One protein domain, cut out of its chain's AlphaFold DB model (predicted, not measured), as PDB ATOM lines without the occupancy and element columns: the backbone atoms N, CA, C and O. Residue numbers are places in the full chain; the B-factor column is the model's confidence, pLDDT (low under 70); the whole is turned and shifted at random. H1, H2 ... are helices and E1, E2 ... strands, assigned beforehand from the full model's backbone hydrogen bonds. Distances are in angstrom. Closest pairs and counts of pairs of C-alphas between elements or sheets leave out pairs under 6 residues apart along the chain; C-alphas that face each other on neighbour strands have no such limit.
ATOM      1  N   LEU A  14     242.957 250.152 418.524       93.81
ATOM      2  CA  LEU A  14     244.217 249.453 418.798       93.81
ATOM      3  C   LEU A  14     244.076 247.943 418.583       93.81
ATOM      4  O   LEU A  14     244.969 247.315 418.018       93.81
ATOM      5  N   TRP A  15     242.936 247.372 418.960       95.56
ATOM      6  CA  TRP A  15     242.566 245.989 418.706       95.56
ATOM      7  C   TRP A  15     242.493 245.713 417.207       95.56
ATOM      8  O   TRP A  15     243.063 244.730 416.737       95.56
ATOM      9  N   LEU A  16     241.852 246.603 416.439       95.69
ATOM     10  CA  LEU A  16     241.744 246.485 414.981       95.69
ATOM     11  C   LEU A  16     243.113 246.588 414.298       95.69
ATOM     12  O   LEU A  16     243.392 245.824 413.372       95.69
ATOM     13  N   ALA A  17     243.987 247.479 414.775       95.56
ATOM     14  CA  ALA A  17     245.363 247.571 414.292       95.56
ATOM     15  C   ALA A  17     246.156 246.285 414.589       95.56
ATOM     16  O   ALA A  17     246.777 245.721 413.690       95.56
ATOM     17  N   ALA A  18     246.062 245.757 415.813       95.25
ATOM     18  CA  ALA A  18     246.710 244.502 416.184       95.25
ATOM     19  C   ALA A  18     246.172 243.303 415.379       95.25
ATOM     20  O   ALA A  18     246.939 242.421 414.985       95.25
ATOM     21  N   ALA A  19     244.867 243.272 415.088       95.50
ATOM     22  CA  ALA A  19     244.263 242.276 414.205       95.50
ATOM     23  C   ALA A  19     244.852 242.353 412.790       95.50
ATOM     24  O   ALA A  19     245.235 241.328 412.222       95.50
ATOM     25  N   ALA A  20     244.957 243.564 412.234       96.56
ATOM     26  CA  ALA A  20     245.524 243.795 410.910       96.56
ATOM     27  C   ALA A  20     246.975 243.299 410.815       96.56
ATOM     28  O   ALA A  20     247.310 242.593 409.861       96.56
ATOM     29  N   ASP A  21     247.804 243.577 411.824       96.12
ATOM     30  CA  ASP A  21     249.195 243.110 411.881       96.12
ATOM     31  C   ASP A  21     249.292 241.579 411.916       96.12
ATOM     32  O   ASP A  21     250.103 240.988 411.197       96.12
ATOM     33  N   LEU A  22     248.432 240.920 412.700       95.19
ATOM     34  CA  LEU A  22     248.367 239.458 412.756       95.19
ATOM     35  C   LEU A  22     247.921 238.845 411.426       95.19
ATOM     36  O   LEU A  22     248.471 237.827 411.003       95.19
ATOM     37  N   PHE A  23     246.937 239.444 410.749       95.38
ATOM     38  CA  PHE A  23     246.511 238.980 409.428       95.38
ATOM     39  C   PHE A  23     247.604 239.181 408.379       95.38
ATOM     40  O   PHE A  23     247.809 238.298 407.545       95.38
ATOM     41  N   ALA A  24     248.327 240.300 408.434       96.25
ATOM     42  CA  ALA A  24     249.457 240.551 407.553       96.25
ATOM     43  C   ALA A  24     250.592 239.546 407.797       96.25
ATOM     44  O   ALA A  24     251.172 239.040 406.840       96.25
ATOM     45  N   ASP A  25     250.887 239.210 409.056       95.38
ATOM     46  CA  ASP A  25     251.880 238.184 409.384       95.38
ATOM     47  C   ASP A  25     251.475 236.795 408.895       95.38
ATOM     48  O   ASP A  25     252.246 236.137 408.200       95.38
ATOM     49  N   MET A  26     250.237 236.387 409.174       94.00
ATOM     50  CA  MET A  26     249.661 235.135 408.684       94.00
ATOM     51  C   MET A  26     249.792 235.014 407.159       94.00
ATOM     52  O   MET A  26     250.307 234.010 406.676       94.00
ATOM     53  N   ALA A  27     249.375 236.036 406.404       95.06
ATOM     54  CA  ALA A  27     249.447 236.001 404.946       95.06
ATOM     55  C   ALA A  27     250.895 235.907 404.441       95.06
ATOM     56  O   ALA A  27     251.172 235.092 403.566       95.06
ATOM     57  N   ARG A  28     251.840 236.661 405.026       96.25
ATOM     58  CA  ARG A  28     253.265 236.588 404.650       96.25
ATOM     59  C   ARG A  28     253.883 235.211 404.886       96.25
ATOM     60  O   ARG A  28     254.740 234.800 404.109       96.25
ATOM     61  N   ARG A  29     253.501 234.522 405.966       94.69
ATOM     62  CA  ARG A  29     254.023 233.183 406.301       94.69
ATOM     63  C   ARG A  29     253.455 232.089 405.402       94.69
ATOM     64  O   ARG A  29     254.096 231.057 405.234       94.69
ATOM     65  N   GLU A  30     252.274 232.311 404.837       93.00
ATOM     66  CA  GLU A  30     251.542 231.333 404.036       93.00
ATOM     67  C   GLU A  30     251.090 231.953 402.698       93.00
ATOM     68  O   GLU A  30     249.887 232.071 402.450       93.00
ATOM     69  N   PRO A  31     252.028 232.374 401.827       93.50
ATOM     70  CA  PRO A  31     251.700 233.177 400.649       93.50
ATOM     71  C   PRO A  31     250.815 232.441 399.636       93.50
ATOM     72  O   PRO A  31     249.971 233.073 399.007       93.50
ATOM     73  N   ASP A  32     250.957 231.117 399.537       92.69
ATOM     74  CA  ASP A  32     250.192 230.269 398.613       92.69
ATOM     75  C   ASP A  32     248.860 229.778 399.207       92.69
ATOM     76  O   ASP A  32     248.087 229.076 398.549       92.69
ATOM     77  N   ARG A  33     248.577 230.095 400.478       89.94
ATOM     78  CA  ARG A  33     247.356 229.642 401.141       89.94
ATOM     79  C   ARG A  33     246.184 230.530 400.752       89.94
ATOM     80  O   ARG A  33     246.206 231.748 400.917       89.94
ATOM     81  N   ARG A  34     245.089 229.893 400.337       89.25
ATOM     82  CA  ARG A  34     243.800 230.566 400.193       89.25
ATOM     83  C   ARG A  34     243.188 230.816 401.568       89.25
ATOM     84  O   ARG A  34     243.039 229.899 402.378       89.25
ATOM     85  N   PHE A  35     242.772 232.052 401.801       91.31
ATOM     86  CA  PHE A  35     242.047 232.444 402.999       91.31
ATOM     87  C   PHE A  35     240.627 232.896 402.657       91.31
ATOM     88  O   PHE A  35     240.407 233.424 401.567       91.31
ATOM     89  N   PRO A  36     239.663 232.733 403.579       93.19
ATOM     90  CA  PRO A  36     238.325 233.251 403.361       93.19
ATOM     91  C   PRO A  36     238.313 234.779 403.483       93.19
ATOM     92  O   PRO A  36     239.036 235.351 404.313       93.19
ATOM     93  N   ILE A  37     237.453 235.423 402.699       94.38
ATOM     94  CA  ILE A  37     237.023 236.799 402.937       94.38
ATOM     95  C   ILE A  37     236.091 236.783 404.147       94.38
ATOM     96  O   ILE A  37     235.053 236.117 404.137       94.38
ATOM     97  N   VAL A  38     236.473 237.511 405.193       95.56
ATOM     98  CA  VAL A  38     235.721 237.585 406.451       95.56
ATOM     99  C   VAL A  38     235.190 238.995 406.620       95.56
ATOM    100  O   VAL A  38     235.963 239.944 406.550       95.56
ATOM    101  N   CYS A  39     233.891 239.126 406.859       97.75
ATOM    102  CA  CYS A  39     233.236 240.382 407.191       97.75
ATOM    103  C   CYS A  39     232.550 240.246 408.546       97.75
ATOM    104  O   CYS A  39     231.729 239.350 408.739       97.75
ATOM    105  N   GLU A  40     232.829 241.156 409.471       97.81
ATOM    106  CA  GLU A  40     232.150 241.184 410.763       97.81
ATOM    107  C   GLU A  40     231.550 242.559 411.030       97.81
ATOM    108  O   GLU A  40     232.171 243.586 410.760       97.81
ATOM    109  N   VAL A  41     230.322 242.564 411.548       98.12
ATOM    110  CA  VAL A  41     229.570 243.767 411.901       98.12
ATOM    111  C   VAL A  41     229.074 243.634 413.333       98.12
ATOM    112  O   VAL A  41     228.318 242.719 413.667       98.12
ATOM    113  N   TYR A  42     229.476 244.576 414.176       97.94
ATOM    114  CA  TYR A  42     229.128 244.637 415.587       97.94
ATOM    115  C   TYR A  42     228.136 245.766 415.822       97.94
ATOM    116  O   TYR A  42     228.439 246.936 415.597       97.94
ATOM    117  N   ARG A  43     226.937 245.413 416.273       97.06
ATOM    118  CA  ARG A  43     225.843 246.330 416.618       97.06
ATOM    119  C   ARG A  43     225.810 246.552 418.127       97.06
ATOM    120  O   ARG A  43     226.427 245.795 418.871       97.06
ATOM    121  N   ASN A  44     225.039 247.539 418.585       96.06
ATOM    122  CA  ASN A  44     224.867 247.815 420.018       96.06
ATOM    123  C   ASN A  44     226.220 248.048 420.724       96.06
ATOM    124  O   ASN A  44     226.468 247.525 421.812       96.06
ATOM    125  N   ILE A  45     227.119 248.781 420.058       96.25
ATOM    126  CA  ILE A  45     228.466 249.061 420.561       96.25
ATOM    127  C   ILE A  45     228.414 250.031 421.759       96.25
ATOM    128  O   ILE A  45     227.509 250.869 421.833       96.25
ATOM    129  N   PRO A  46     229.366 249.945 422.705       95.19
ATOM    130  CA  PRO A  46     229.524 250.926 423.772       95.19
ATOM    131  C   PRO A  46     229.643 252.358 423.242       95.19
ATOM    132  O   PRO A  46     230.287 252.602 422.224       95.19
ATOM    133  N   ALA A  47     229.079 253.322 423.976       93.19
ATOM    134  CA  ALA A  47     229.013 254.717 423.538       93.19
ATOM    135  C   ALA A  47     230.392 255.344 423.267       93.19
ATOM    136  O   ALA A  47     230.520 256.176 422.375       93.19
ATOM    137  N   HIS A  48     231.432 254.938 424.004       91.81
ATOM    138  CA  HIS A  48     232.794 255.439 423.795       91.81
ATOM    139  C   HIS A  48     233.467 254.879 422.533       91.81
ATOM    140  O   HIS A  48     234.476 255.431 422.106       91.81
ATOM    141  N   LEU A  49     232.901 253.834 421.917       93.00
ATOM    142  CA  LEU A  49     233.325 253.304 420.617       93.00
ATOM    143  C   LEU A  49     232.496 253.860 419.443       93.00
ATOM    144  O   LEU A  49     232.836 253.619 418.284       93.00
ATOM    145  N   CYS A  50     231.436 254.632 419.712       88.00
ATOM    146  CA  CYS A  50     230.637 255.322 418.696       88.00
ATOM    147  C   CYS A  50     231.393 256.536 418.124       88.00
ATOM    148  O   CYS A  50     231.083 257.688 418.431       88.00
ATOM    149  N   VAL A  51     232.404 256.294 417.292       81.31
ATOM    150  CA  VAL A  51     233.182 257.354 416.635       81.31
ATOM    151  C   VAL A  51     232.412 257.897 415.425       81.31
ATOM    152  O   VAL A  51     231.865 257.133 414.628       81.31
ATOM    153  N   ASP A  52     232.367 259.222 415.277       84.19
ATOM    154  CA  ASP A  52     231.698 259.928 414.169       84.19
ATOM    155  C   ASP A  52     230.190 259.633 414.041       84.19
ATOM    156  O   ASP A  52     229.627 259.653 412.950       84.19
ATOM    157  N   GLY A  53     229.521 259.325 415.157       80.44
ATOM    158  CA  GLY A  53     228.083 259.030 415.171       80.44
ATOM    159  C   GLY A  53     227.711 257.651 414.612       80.44
ATOM    160  O   GLY A  53     226.527 257.372 414.418       80.44
ATOM    161  N   ARG A  54     228.696 256.777 414.372       86.00
ATOM    162  CA  ARG A  54     228.456 255.382 413.985       86.00
ATOM    163  C   ARG A  54     227.765 254.614 415.112       86.00
ATOM    164  O   ARG A  54     228.119 254.754 416.278       86.00
ATOM    165  N   THR A  55     226.798 253.777 414.744       90.88
ATOM    166  CA  THR A  55     226.051 252.894 415.663       90.88
ATOM    167  C   THR A  55     226.531 251.440 415.615       90.88
ATOM    168  O   THR A  55     226.041 250.587 416.361       90.88
ATOM    169  N   SER A  56     227.494 251.153 414.739       95.88
ATOM    170  CA  SER A  56     228.124 249.853 414.567       95.88
ATOM    171  C   SER A  56     229.598 249.999 414.197       95.88
ATOM    172  O   SER A  56     230.044 251.042 413.712       95.88
ATOM    173  N   ILE A  57     230.348 248.924 414.418       96.81
ATOM    174  CA  ILE A  57     231.706 248.748 413.903       96.81
ATOM    175  C   ILE A  57     231.639 247.642 412.863       96.81
ATOM    176  O   ILE A  57     231.082 246.582 413.138       96.81
ATOM    177  N   ALA A  58     232.201 247.878 411.685       96.81
ATOM    178  CA  ALA A  58     232.312 246.868 410.648       96.81
ATOM    179  C   ALA A  58     233.753 246.776 410.163       96.81
ATOM    180  O   ALA A  58     234.439 247.794 410.048       96.81
ATOM    181  N   TRP A  59     234.197 245.560 409.870       97.12
ATOM    182  CA  TRP A  59     235.454 245.343 409.180       97.12
ATOM    183  C   TRP A  59     235.369 244.169 408.218       97.12
ATOM    184  O   TRP A  59     234.633 243.203 408.429       97.12
ATOM    185  N   THR A  60     236.178 244.252 407.167       97.94
ATOM    186  CA  THR A  60     236.339 243.200 406.171       97.94
ATOM    187  C   THR A  60     237.813 242.874 406.014       97.94
ATOM    188  O   THR A  60     238.630 243.747 405.711       97.94
ATOM    189  N   ARG A  61     238.158 241.599 406.177       96.19
ATOM    190  CA  ARG A  61     239.495 241.074 405.933       96.19
ATOM    191  C   ARG A  61     239.542 240.312 404.618       96.19
ATOM    192  O   ARG A  61     238.746 239.405 404.381       96.19
ATOM    193  N   ARG A  62     240.550 240.626 403.805       95.56
ATOM    194  CA  ARG A  62     240.937 239.881 402.597       95.56
ATOM    195  C   ARG A  62     242.395 239.458 402.744       95.56
ATOM    196  O   ARG A  62     243.190 240.236 403.265       95.56
ATOM    197  N   ALA A  63     242.731 238.232 402.353       94.19
ATOM    198  CA  ALA A  63     244.101 237.730 402.411       94.19
ATOM    199  C   ALA A  63     244.373 236.716 401.294       94.19
ATOM    200  O   ALA A  63     243.516 235.884 400.998       94.19
ATOM    201  N   GLY A  64     245.565 236.789 400.712       91.88
ATOM    202  CA  GLY A  64     246.045 235.941 399.621       91.88
ATOM    203  C   GLY A  64     247.343 236.501 399.039       91.88
ATOM    204  O   GLY A  64     247.667 237.667 399.270       91.88
ATOM    205  N   ASP A  65     248.098 235.669 398.324       92.94
ATOM    206  CA  ASP A  65     249.334 236.056 397.625       92.94
ATOM    207  C   ASP A  65     250.354 236.775 398.530       92.94
ATOM    208  O   ASP A  65     251.003 237.749 398.147       92.94
ATOM    209  N   GLY A  66     250.467 236.332 399.785       95.19
ATOM    210  CA  GLY A  66     251.385 236.924 400.764       95.19
ATOM    211  C   GLY A  66     250.919 238.241 401.396       95.19
ATOM    212  O   GLY A  66     251.638 238.804 402.222       95.19
ATOM    213  N   VAL A  67     249.731 238.741 401.040       96.00
ATOM    214  CA  VAL A  67     249.204 240.038 401.486       96.00
ATOM    215  C   VAL A  67     247.879 239.859 402.221       96.00
ATOM    216  O   VAL A  67     247.047 239.029 401.861       96.00
ATOM    217  N   ALA A  68     247.658 240.668 403.255       96.75
ATOM    218  CA  ALA A  68     246.349 240.830 403.874       96.75
ATOM    219  C   ALA A  68     245.979 242.310 403.971       96.75
ATOM    220  O   ALA A  68     246.837 243.167 404.175       96.75
ATOM    221  N   SER A  69     244.685 242.590 403.869       96.00
ATOM    222  CA  SER A  69     244.099 243.908 404.090       96.00
ATOM    223  C   SER A  69     242.940 243.799 405.070       96.00
ATOM    224  O   SER A  69     242.113 242.891 404.936       96.00
ATOM    225  N   LEU A  70     242.846 244.755 405.991       97.19
ATOM    226  CA  LEU A  70     241.693 244.961 406.861       97.19
ATOM    227  C   LEU A  70     241.096 246.330 406.529       97.19
ATOM    228  O   LEU A  70     241.739 247.356 406.737       97.19
ATOM    229  N   ALA A  71     239.886 246.336 405.980       96.25
ATOM    230  CA  ALA A  71     239.127 247.549 405.701       96.25
ATOM    231  C   ALA A  71     238.089 247.764 406.809       96.25
ATOM    232  O   ALA A  71     237.445 246.803 407.227       96.25
ATOM    233  N   LEU A  72     237.912 249.002 407.280       94.88
ATOM    234  CA  LEU A  72     236.926 249.366 408.313       94.88
ATOM    235  C   LEU A  72     235.547 249.636 407.703       94.88
ATOM    236  O   LEU A  72     234.971 250.714 407.858       94.88
ATOM    237  N   GLU A  73     235.058 248.654 406.958       93.50
ATOM    238  CA  GLU A  73     233.785 248.698 406.256       93.50
ATOM    239  C   GLU A  73     233.147 247.308 406.209       93.50
ATOM    240  O   GLU A  73     233.822 246.274 406.270       93.50
ATOM    241  N   GLU A  74     231.825 247.299 406.088       95.62
ATOM    242  CA  GLU A  74     231.048 246.102 405.800       95.62
ATOM    243  C   GLU A  74     231.111 245.805 404.298       95.62
ATOM    244  O   GLU A  74     230.862 246.695 403.486       95.62
ATOM    245  N   CYS A  75     231.386 244.559 403.914       93.31
ATOM    246  CA  CYS A  75     231.236 244.127 402.526       93.31
ATOM    247  C   CYS A  75     229.861 243.491 402.269       93.31
ATOM    248  O   CYS A  75     229.140 243.070 403.188       93.31
ATOM    249  N   CYS A  76     229.495 243.378 400.992       89.56
ATOM    250  CA  CYS A  76     228.247 242.746 400.588       89.56
ATOM    251  C   CYS A  76     228.235 241.260 400.978       89.56
ATOM    252  O   CYS A  76     229.262 240.579 400.975       89.56
ATOM    253  N   GLU A  77     227.052 240.709 401.268       87.62
ATOM    254  CA  GLU A  77     226.924 239.289 401.641       87.62
ATOM    255  C   GLU A  77     227.376 238.330 400.534       87.62
ATOM    256  O   GLU A  77     227.737 237.186 400.806       87.62
ATOM    257  N   THR A  78     227.316 238.766 399.276       90.56
ATOM    258  CA  THR A  78     227.765 237.993 398.112       90.56
ATOM    259  C   THR A  78     229.283 237.952 397.973       90.56
ATOM    260  O   THR A  78     229.781 237.095 397.254       90.56
ATOM    261  N   GLU A  79     230.005 238.854 398.639       92.75
ATOM    262  CA  GLU A  79     231.471 238.934 398.592       92.75
ATOM    263  C   GLU A  79     232.131 238.167 399.740       92.75
ATOM    264  O   GLU A  79     233.248 237.679 399.592       92.75
ATOM    265  N   ALA A  80     231.462 238.078 400.891       94.94
ATOM    266  CA  ALA A  80     231.996 237.415 402.069       94.94
ATOM    267  C   ALA A  80     231.875 235.887 401.966       94.94
ATOM    268  O   ALA A  80     230.776 235.354 401.784       94.94
ATOM    269  N   ASP A  81     232.986 235.181 402.189       95.12
ATOM    270  CA  ASP A  81     232.958 233.739 402.449       95.12
ATOM    271  C   ASP A  81     232.411 233.468 403.857       95.12
ATOM    272  O   ASP A  81     231.681 232.503 404.066       95.12
ATOM    273  N   VAL A  82     232.736 234.337 404.820       94.75
ATOM    274  CA  VAL A  82     232.151 234.342 406.165       94.75
ATOM    275  C   VAL A  82     231.647 235.732 406.485       94.75
ATOM    276  O   VAL A  82     232.418 236.691 406.440       94.75
ATOM    277  N   LYS A  83     230.378 235.840 406.872       97.00
ATOM    278  CA  LYS A  83     229.822 237.075 407.415       97.00
ATOM    279  C   LYS A  83     229.188 236.839 408.773       97.00
ATOM    280  O   LYS A  83     228.328 235.972 408.906       97.00
ATOM    281  N   ILE A  84     229.593 237.630 409.761       97.06
ATOM    282  CA  ILE A  84     229.009 237.630 411.102       97.06
ATOM    283  C   ILE A  84     228.403 239.004 411.350       97.06
ATOM    284  O   ILE A  84     229.100 240.013 411.295       97.06
ATOM    285  N   VAL A  85     227.108 239.054 411.645       98.06
ATOM    286  CA  VAL A  85     226.442 240.277 412.105       98.06
ATOM    287  C   VAL A  85     225.909 240.005 413.498       98.06
ATOM    288  O   VAL A  85     225.024 239.174 413.671       98.06
ATOM    289  N   GLY A  86     226.445 240.677 414.511       97.94
ATOM    290  CA  GLY A  86     226.124 240.353 415.895       97.94
ATOM    291  C   GLY A  86     226.145 241.542 416.835       97.94
ATOM    292  O   GLY A  86     226.610 242.626 416.500       97.94
ATOM    293  N   ASP A  87     225.586 241.346 418.020       98.31
ATOM    294  CA  ASP A  87     225.712 242.284 419.124       98.31
ATOM    295  C   ASP A  87     227.156 242.304 419.616       98.31
ATOM    296  O   ASP A  87     227.771 241.253 419.812       98.31
ATOM    297  N   TYR A  88     227.676 243.499 419.886       97.88
ATOM    298  CA  TYR A  88     229.045 243.713 420.339       97.88
ATOM    299  C   TYR A  88     229.413 242.816 421.524       97.88
ATOM    300  O   TYR A  88     230.451 242.163 421.503       97.88
ATOM    301  N   ALA A  89     228.540 242.715 422.532       97.25
ATOM    302  CA  ALA A  89     228.790 241.879 423.704       97.25
ATOM    303  C   ALA A  89     228.888 240.379 423.361       97.25
ATOM    304  O   ALA A  89     229.720 239.680 423.934       97.25
ATOM    305  N   ALA A  90     228.078 239.900 422.410       97.44
ATOM    306  CA  ALA A  90     228.106 238.514 421.947       97.44
ATOM    307  C   ALA A  90     229.406 238.212 421.192       97.44
ATOM    308  O   ALA A  90     230.080 237.224 421.474       97.44
ATOM    309  N   CYS A  91     229.777 239.088 420.255       97.81
ATOM    310  CA  CYS A  91     231.005 238.944 419.478       97.81
ATOM    311  C   CYS A  91     232.250 239.080 420.361       97.81
ATOM    312  O   CYS A  91     233.192 238.315 420.194       97.81
ATOM    313  N   ARG A  92     232.232 239.978 421.353       97.50
ATOM    314  CA  ARG A  92     233.314 240.133 422.332       97.50
ATOM    315  C   ARG A  92     233.553 238.857 423.135       97.50
ATOM    316  O   ARG A  92     234.701 238.492 423.364       97.50
ATOM    317  N   GLU A  93     232.495 238.171 423.564       96.56
ATOM    318  CA  GLU A  93     232.621 236.889 424.272       96.56
ATOM    319  C   GLU A  93     233.352 235.847 423.410       96.56
ATOM    320  O   GLU A  93     234.280 235.194 423.885       96.56
ATOM    321  N   LEU A  94     233.000 235.759 422.122       96.06
ATOM    322  CA  LEU A  94     233.672 234.875 421.166       96.06
ATOM    323  C   LEU A  94     235.118 235.303 420.891       96.06
ATOM    324  O   LEU A  94     236.012 234.459 420.859       96.06
ATOM    325  N   ALA A  95     235.365 236.603 420.728       95.94
ATOM    326  CA  ALA A  95     236.683 237.150 420.425       95.94
ATOM    327  C   ALA A  95     237.702 236.885 421.535       95.94
ATOM    328  O   ALA A  95     238.883 236.729 421.254       95.94
ATOM    329  N   ARG A  96     237.257 236.782 422.792       95.81
ATOM    330  CA  ARG A  96     238.103 236.424 423.944       95.81
ATOM    331  C   ARG A  96     238.308 234.919 424.105       95.81
ATOM    332  O   ARG A  96     239.131 234.490 424.915       95.81
ATOM    333  N   PHE A  97     237.542 234.107 423.385       96.25
ATOM    334  CA  PHE A  97     237.534 232.666 423.566       96.25
ATOM    335  C   PHE A  97     238.706 232.017 422.823       96.25
ATOM    336  O   PHE A  97     238.796 232.086 421.600       96.25
ATOM    337  N   VAL A  98     239.589 231.338 423.559       96.00
ATOM    338  CA  VAL A  98     240.687 230.556 422.975       96.00
ATOM    339  C   VAL A  98     240.168 229.180 422.549       96.00
ATOM    340  O   VAL A  98     239.708 228.381 423.368       96.00
ATOM    341  N   VAL A  99     240.261 228.892 421.253       95.38
ATOM    342  CA  VAL A  99     239.768 227.663 420.629       95.38
ATOM    343  C   VAL A  99     240.875 226.614 420.526       95.38
ATOM    344  O   VAL A  99     241.911 226.821 419.905       95.38
ATOM    345  N   SER A 100     240.630 225.451 421.106       94.81
ATOM    346  CA  SER A 100     241.467 224.249 421.062       94.81
ATOM    347  C   SER A 100     240.586 223.056 420.678       94.81
ATOM    348  O   SER A 100     239.359 223.201 420.702       94.81
ATOM    349  N   PRO A 101     241.138 221.880 420.333       92.81
ATOM    350  CA  PRO A 101     240.324 220.685 420.108       92.81
ATOM    351  C   PRO A 101     239.338 220.401 421.253       92.81
ATOM    352  O   PRO A 101     238.182 220.063 421.004       92.81
ATOM    353  N   GLU A 102     239.760 220.624 422.496       95.81
ATOM    354  CA  GLU A 102     238.975 220.409 423.710       95.81
ATOM    355  C   GLU A 102     237.886 221.474 423.910       95.81
ATOM    356  O   GLU A 102     236.828 221.187 424.467       95.81
ATOM    357  N   THR A 103     238.118 222.709 423.447       95.50
ATOM    358  CA  THR A 103     237.190 223.841 423.634       95.50
ATOM    359  C   THR A 103     236.368 224.182 422.390       95.50
ATOM    360  O   THR A 103     235.473 225.026 422.459       95.50
ATOM    361  N   ALA A 104     236.607 223.518 421.257       92.81
ATOM    362  CA  ALA A 104     235.936 223.807 419.991       92.81
ATOM    363  C   ALA A 104     234.415 223.608 420.060       92.81
ATOM    364  O   ALA A 104     233.670 224.386 419.465       92.81
ATOM    365  N   GLU A 105     233.939 222.602 420.802       95.38
ATOM    366  CA  GLU A 105     232.498 222.381 420.978       95.38
ATOM    367  C   GLU A 105     231.846 223.471 421.833       95.38
ATOM    368  O   GLU A 105     230.768 223.962 421.499       95.38
ATOM    369  N   ALA A 106     232.530 223.920 422.886       96.38
ATOM    370  CA  ALA A 106     232.068 225.042 423.694       96.38
ATOM    371  C   ALA A 106     232.009 226.336 422.866       96.38
ATOM    372  O   ALA A 106     231.011 227.051 422.919       96.38
ATOM    373  N   TYR A 107     233.020 226.595 422.031       95.50
ATOM    374  CA  TYR A 107     233.023 227.736 421.114       95.50
ATOM    375  C   TYR A 107     231.837 227.695 420.135       95.50
ATOM    376  O   TYR A 107     231.105 228.675 419.994       95.50
ATOM    377  N   ARG A 108     231.587 226.536 419.508       94.31
ATOM    378  CA  ARG A 108     230.416 226.335 418.635       94.31
ATOM    379  C   ARG A 108     229.097 226.526 419.381       94.31
ATOM    380  O   ARG A 108     228.178 227.132 418.836       94.31
ATOM    381  N   SER A 109     229.015 226.064 420.626       96.75
ATOM    382  CA  SER A 109     227.831 226.228 421.474       96.75
ATOM    383  C   SER A 109     227.546 227.696 421.803       96.75
ATOM    384  O   SER A 109     226.384 228.100 421.805       96.75
ATOM    385  N   LEU A 110     228.579 228.519 422.026       96.69
ATOM    386  CA  LEU A 110     228.420 229.966 422.227       96.69
ATOM    387  C   LEU A 110     227.849 230.651 420.980       96.69
ATOM    388  O   LEU A 110     226.912 231.444 421.094       96.69
ATOM    389  N   ILE A 111     228.357 230.297 419.795       96.56
ATOM    390  CA  ILE A 111     227.822 230.791 418.518       96.56
ATOM    391  C   ILE A 111     226.357 230.371 418.367       96.56
ATOM    392  O   ILE A 111     225.493 231.217 418.143       96.56
ATOM    393  N   ALA A 112     226.057 229.080 418.540       97.56
ATOM    394  CA  ALA A 112     224.704 228.548 418.396       97.56
ATOM    395  C   ALA A 112     223.714 229.219 419.360       97.56
ATOM    396  O   ALA A 112     222.609 229.578 418.956       97.56
ATOM    397  N   LYS A 113     224.125 229.457 420.610       97.56
ATOM    398  CA  LYS A 113     223.327 230.187 421.600       97.56
ATOM    399  C   LYS A 113     223.068 231.631 421.167       97.56
ATOM    400  O   LYS A 113     221.924 232.072 421.204       97.56
ATOM    401  N   ALA A 114     224.099 232.361 420.735       97.75
ATOM    402  CA  ALA A 114     223.944 233.744 420.283       97.75
ATOM    403  C   ALA A 114     223.024 233.856 419.054       97.75
ATOM    404  O   ALA A 114     222.230 234.793 418.969       97.75
ATOM    405  N   VAL A 115     223.090 232.883 418.139       97.94
ATOM    406  CA  VAL A 115     222.186 232.790 416.984       97.94
ATOM    407  C   VAL A 115     220.753 232.479 417.416       97.94
ATOM    408  O   VAL A 115     219.825 233.163 416.988       97.94
ATOM    409  N   ALA A 116     220.553 231.495 418.298       97.81
ATOM    410  CA  ALA A 116     219.228 231.133 418.808       97.81
ATOM    411  C   ALA A 116     218.547 232.292 419.557       97.81
ATOM    412  O   ALA A 116     217.336 232.472 419.462       97.81
ATOM    413  N   GLU A 117     219.332 233.111 420.255       97.81
ATOM    414  CA  GLU A 117     218.874 234.315 420.957       97.81
ATOM    415  C   GLU A 117     218.765 235.549 420.041       97.81
ATOM    416  O   GLU A 117     218.516 236.647 420.530       97.81
ATOM    417  N   GLN A 118     218.958 235.395 418.724       97.81
ATOM    418  CA  GLN A 118     218.903 236.468 417.713       97.81
ATOM    419  C   GLN A 118     219.910 237.611 417.932       97.81
ATOM    420  O   GLN A 118     219.822 238.670 417.306       97.81
ATOM    421  N   ARG A 119     220.921 237.382 418.774       98.12
ATOM    422  CA  ARG A 119     222.026 238.315 419.023       98.12
ATOM    423  C   ARG A 119     223.100 238.234 417.946       98.12
ATOM    424  O   ARG A 119     223.968 239.097 417.892       98.12
ATOM    425  N   MET A 120     223.065 237.213 417.092       98.06
ATOM    426  CA  MET A 120     224.020 237.008 416.006       98.06
ATOM    427  C   MET A 120     223.356 236.336 414.802       98.06
ATOM    428  O   MET A 120     222.477 235.495 414.957       98.06
ATOM    429  N   SER A 121     223.816 236.666 413.604       97.19
ATOM    430  CA  SER A 121     223.636 235.867 412.399       97.19
ATOM    431  C   SER A 121     225.002 235.523 411.816       97.19
ATOM    432  O   SER A 121     225.944 236.318 411.884       97.19
ATOM    433  N   VAL A 122     225.111 234.316 411.269       95.69
ATOM    434  CA  VAL A 122     226.335 233.816 410.643       95.69
ATOM    435  C   VAL A 122     225.982 233.274 409.268       95.69
ATOM    436  O   VAL A 122     225.120 232.408 409.134       95.69
ATOM    437  N   ILE A 123     226.665 233.787 408.254       94.62
ATOM    438  CA  ILE A 123     226.704 233.231 406.909       94.62
ATOM    439  C   ILE A 123     228.088 232.613 406.751       94.62
ATOM    440  O   ILE A 123     229.088 233.314 406.877       94.62
ATOM    441  N   ASP A 124     228.144 231.317 406.469       93.06
ATOM    442  CA  ASP A 124     229.393 230.603 406.214       93.06
ATOM    443  C   ASP A 124     229.277 229.850 404.887       93.06
ATOM    444  O   ASP A 124     228.626 228.811 404.787       93.06
ATOM    445  N   LYS A 125     229.854 230.446 403.847       93.06
ATOM    446  CA  LYS A 125     229.927 229.934 402.473       93.06
ATOM    447  C   LYS A 125     231.315 229.380 402.160       93.06
ATOM    448  O   LYS A 125     231.610 229.108 400.996       93.06
ATOM    449  N   ARG A 126     232.186 229.255 403.171       90.31
ATOM    450  CA  ARG A 126     233.557 228.793 402.969       90.31
ATOM    451  C   ARG A 126     233.565 227.436 402.298       90.31
ATOM    452  O   ARG A 126     232.806 226.532 402.648       90.31
ATOM    453  N   SER A 127     234.495 227.296 401.365       86.38
ATOM    454  CA  SER A 127     234.780 226.003 400.771       86.38
ATOM    455  C   SER A 127     235.299 225.040 401.858       86.38
ATOM    456  O   SER A 127     236.107 225.469 402.689       86.38
ATOM    457  N   PRO A 128     234.860 223.765 401.900       84.06
ATOM    458  CA  PRO A 128     235.235 222.819 402.962       84.06
ATOM    459  C   PRO A 128     236.743 222.553 403.103       84.06
ATOM    460  O   PRO A 128     237.195 222.105 404.152       84.06
ATOM    461  N   ASP A 129     237.520 222.815 402.053       83.94
ATOM    462  CA  ASP A 129     238.986 222.727 402.007       83.94
ATOM    463  C   ASP A 129     239.699 223.927 402.653       83.94
ATOM    464  O   ASP A 129     240.913 223.882 402.838       83.94
ATOM    465  N   ILE A 130     238.971 224.984 403.032       82.56
ATOM    466  CA  ILE A 130     239.514 226.151 403.733       82.56
ATOM    467  C   ILE A 130     239.222 225.995 405.232       82.56
ATOM    468  O   ILE A 130     238.135 226.364 405.694       82.56
ATOM    469  N   PRO A 131     240.167 225.468 406.035       75.56
ATOM    470  CA  PRO A 131     239.916 225.249 407.450       75.56
ATOM    471  C   PRO A 131     239.780 226.582 408.205       75.56
ATOM    472  O   PRO A 131     240.398 227.588 407.823       75.56
ATOM    473  N   PRO A 132     239.035 226.603 409.326       77.94
ATOM    474  CA  PRO A 132     239.015 227.747 410.226       77.94
ATOM    475  C   PRO A 132     240.430 228.086 410.706       77.94
ATOM    476  O   PRO A 132     241.173 227.209 411.146       77.94
ATOM    477  N   ASN A 133     240.801 229.365 410.662       82.12
ATOM    478  CA  ASN A 133     242.080 229.809 411.203       82.12
ATOM    479  C   ASN A 133     241.950 230.164 412.694       82.12
ATOM    480  O   ASN A 133     241.873 231.336 413.068       82.12
ATOM    481  N   TYR A 134     241.935 229.134 413.542       88.25
ATOM    482  CA  TYR A 134     241.929 229.325 414.992       88.25
ATOM    483  C   TYR A 134     243.254 229.866 415.536       88.25
ATOM    484  O   TYR A 134     243.250 230.461 416.604       88.25
ATOM    485  N   GLU A 135     244.382 229.712 414.834       90.44
ATOM    486  CA  GLU A 135     245.669 230.234 415.311       90.44
ATOM    487  C   GLU A 135     245.632 231.761 415.425       90.44
ATOM    488  O   GLU A 135     245.909 232.308 416.494       90.44
ATOM    489  N   THR A 136     245.232 232.447 414.350       91.00
ATOM    490  CA  THR A 136     245.146 233.910 414.352       91.00
ATOM    491  C   THR A 136     244.047 234.413 415.287       91.00
ATOM    492  O   THR A 136     244.286 235.365 416.027       91.00
ATOM    493  N   HIS A 137     242.888 233.740 415.327       93.12
ATOM    494  CA  HIS A 137     241.836 234.024 416.317       93.12
ATOM    495  C   HIS A 137     242.376 233.934 417.751       93.12
ATOM    496  O   HIS A 137     242.215 234.848 418.551       93.12
ATOM    497  N   ASN A 138     243.092 232.860 418.079       95.75
ATOM    498  CA  ASN A 138     243.643 232.657 419.416       95.75
ATOM    499  C   ASN A 138     244.753 233.648 419.761       95.75
ATOM    500  O   ASN A 138     244.939 233.968 420.934       95.75
ATOM    501  N   ALA A 139     245.523 234.101 418.769       93.81
ATOM    502  CA  ALA A 139     246.536 235.123 418.975       93.81
ATOM    503  C   ALA A 139     245.891 236.428 419.456       93.81
ATOM    504  O   ALA A 139     246.333 236.953 420.476       93.81
ATOM    505  N   ILE A 140     244.811 236.876 418.802       93.50
ATOM    506  CA  ILE A 140     244.078 238.081 419.210       93.50
ATOM    507  C   ILE A 140     243.282 237.899 420.503       93.50
ATOM    508  O   ILE A 140     243.285 238.778 421.367       93.50
ATOM    509  N   ALA A 141     242.689 236.722 420.708       95.38
ATOM    510  CA  ALA A 141     241.918 236.417 421.909       95.38
ATOM    511  C   ALA A 141     242.718 236.622 423.203       95.38
ATOM    512  O   ALA A 141     242.195 237.142 424.188       95.38
ATOM    513  N   ARG A 142     244.013 236.281 423.190       93.38
ATOM    514  CA  ARG A 142     244.905 236.391 424.359       93.38
ATOM    515  C   ARG A 142     245.134 237.817 424.849       93.38
ATOM    516  O   ARG A 142     245.533 237.987 425.997       93.38
ATOM    517  N   PHE A 143     244.901 238.816 424.006       92.25
ATOM    518  CA  PHE A 143     245.022 240.224 424.367       92.25
ATOM    519  C   PHE A 143     243.698 240.981 424.210       92.25
ATOM    520  O   PHE A 143     243.701 242.202 424.216       92.25
TER     521      PHE A 143
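What this domain is: This is residues 14 to 143 of the 145 residues of an uncharacterized protein of Sphingomonas wittichii (strain RW1 / DSM 6014 / JCM 10273) (UniProt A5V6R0). One five-stranded sheet has helices over one face, while no named helix lies over its other face. H1 runs along the edge strand E3, H2 covers E4 towards the other edge, H3 sits beside E5, and H4 packs on H1 without reaching the sheet. The 130 printed residues, with four named helices and five named strands, run H1 E1 E2 E3 E4 H2 H3 E5 H4; the class is mixed, helices and strands. The mixed sheet has the order E3 E2 E1 E4 E5, with E1 and E4 parallel and the other neighbours antiparallel. The whole is compact and rounded, with a radius of gyration of the C-alphas of 14.4 A and spans of 39 by 37 by 31 A.

How they stand to each other: H1, residues 14 to 29, is on the sheet at a height of 8.0 A, over E3, residues 67 to 71, and along it at 16 degrees on the local plane; the closest C-alphas are those of Ala 24 and Ala 68, 4.8 A apart. E1, residues 38 to 43, E2, residues 56 to 64, and E3 form a meander, each strand the antiparallel neighbour of the one before. N 40 and O 59 are 2.9 A apart, and N 62 and O 69 are 3.0 A apart, both within hydrogen-bond range. E4, residues 82 to 87, is parallel to E1 at 12 degrees, with N 41 and O 84 at 2.8 A. H2, residues 88 to 95, is on the same face as H1 and over E4, at a height of 8.9 A. H3, residues 104 to 116, on that face too, is over none of the strands. H2 and H3 are a helical hairpin and touch at Ala 90 and Ala 114, their closest C-alphas, 6.5 A apart. E5, residues 120 to 124, is antiparallel to E4, with N 85 and O 121 at 3.0 A. H4, residues 134 to 141, is not on the sheet; it touches H1 at a shallow tilt of 26 degrees, opposite ways, with the closest C-alphas, those of Ala 19 and Ile 140, 6.5 A apart. H2 and H4 only just touch, with 3 pairs of C-alphas within 8 A, the closest being those of Ala 95 and Ala 141, 5.5 A apart. In H1, H2, H3 and H4 every O i to N i+4 pair is within hydrogen-bond range.

Where its parts are: H1 begins at C-alpha 14, (244.217, 249.453, 418.798), and is 22.7 A long. E1 measures 16.7 A, E2 27.2 A, E3 13.3 A and E4 16.5 A. H2 measures 10.1 A, H3 18.3 A, E5 12.9 A and H4 9.9 A, ending at C-alpha 141, (241.918, 236.417, 421.909).

The domain as a whole: The C-alphas of Asp 52 and Glu 102, the two farthest apart, are 41.3 A apart. The printed part has no cut. The link from E1 to E2, residues 44 to 55, is long. The mean pLDDT of the printed part is 94.0, and no printed residue is under 70.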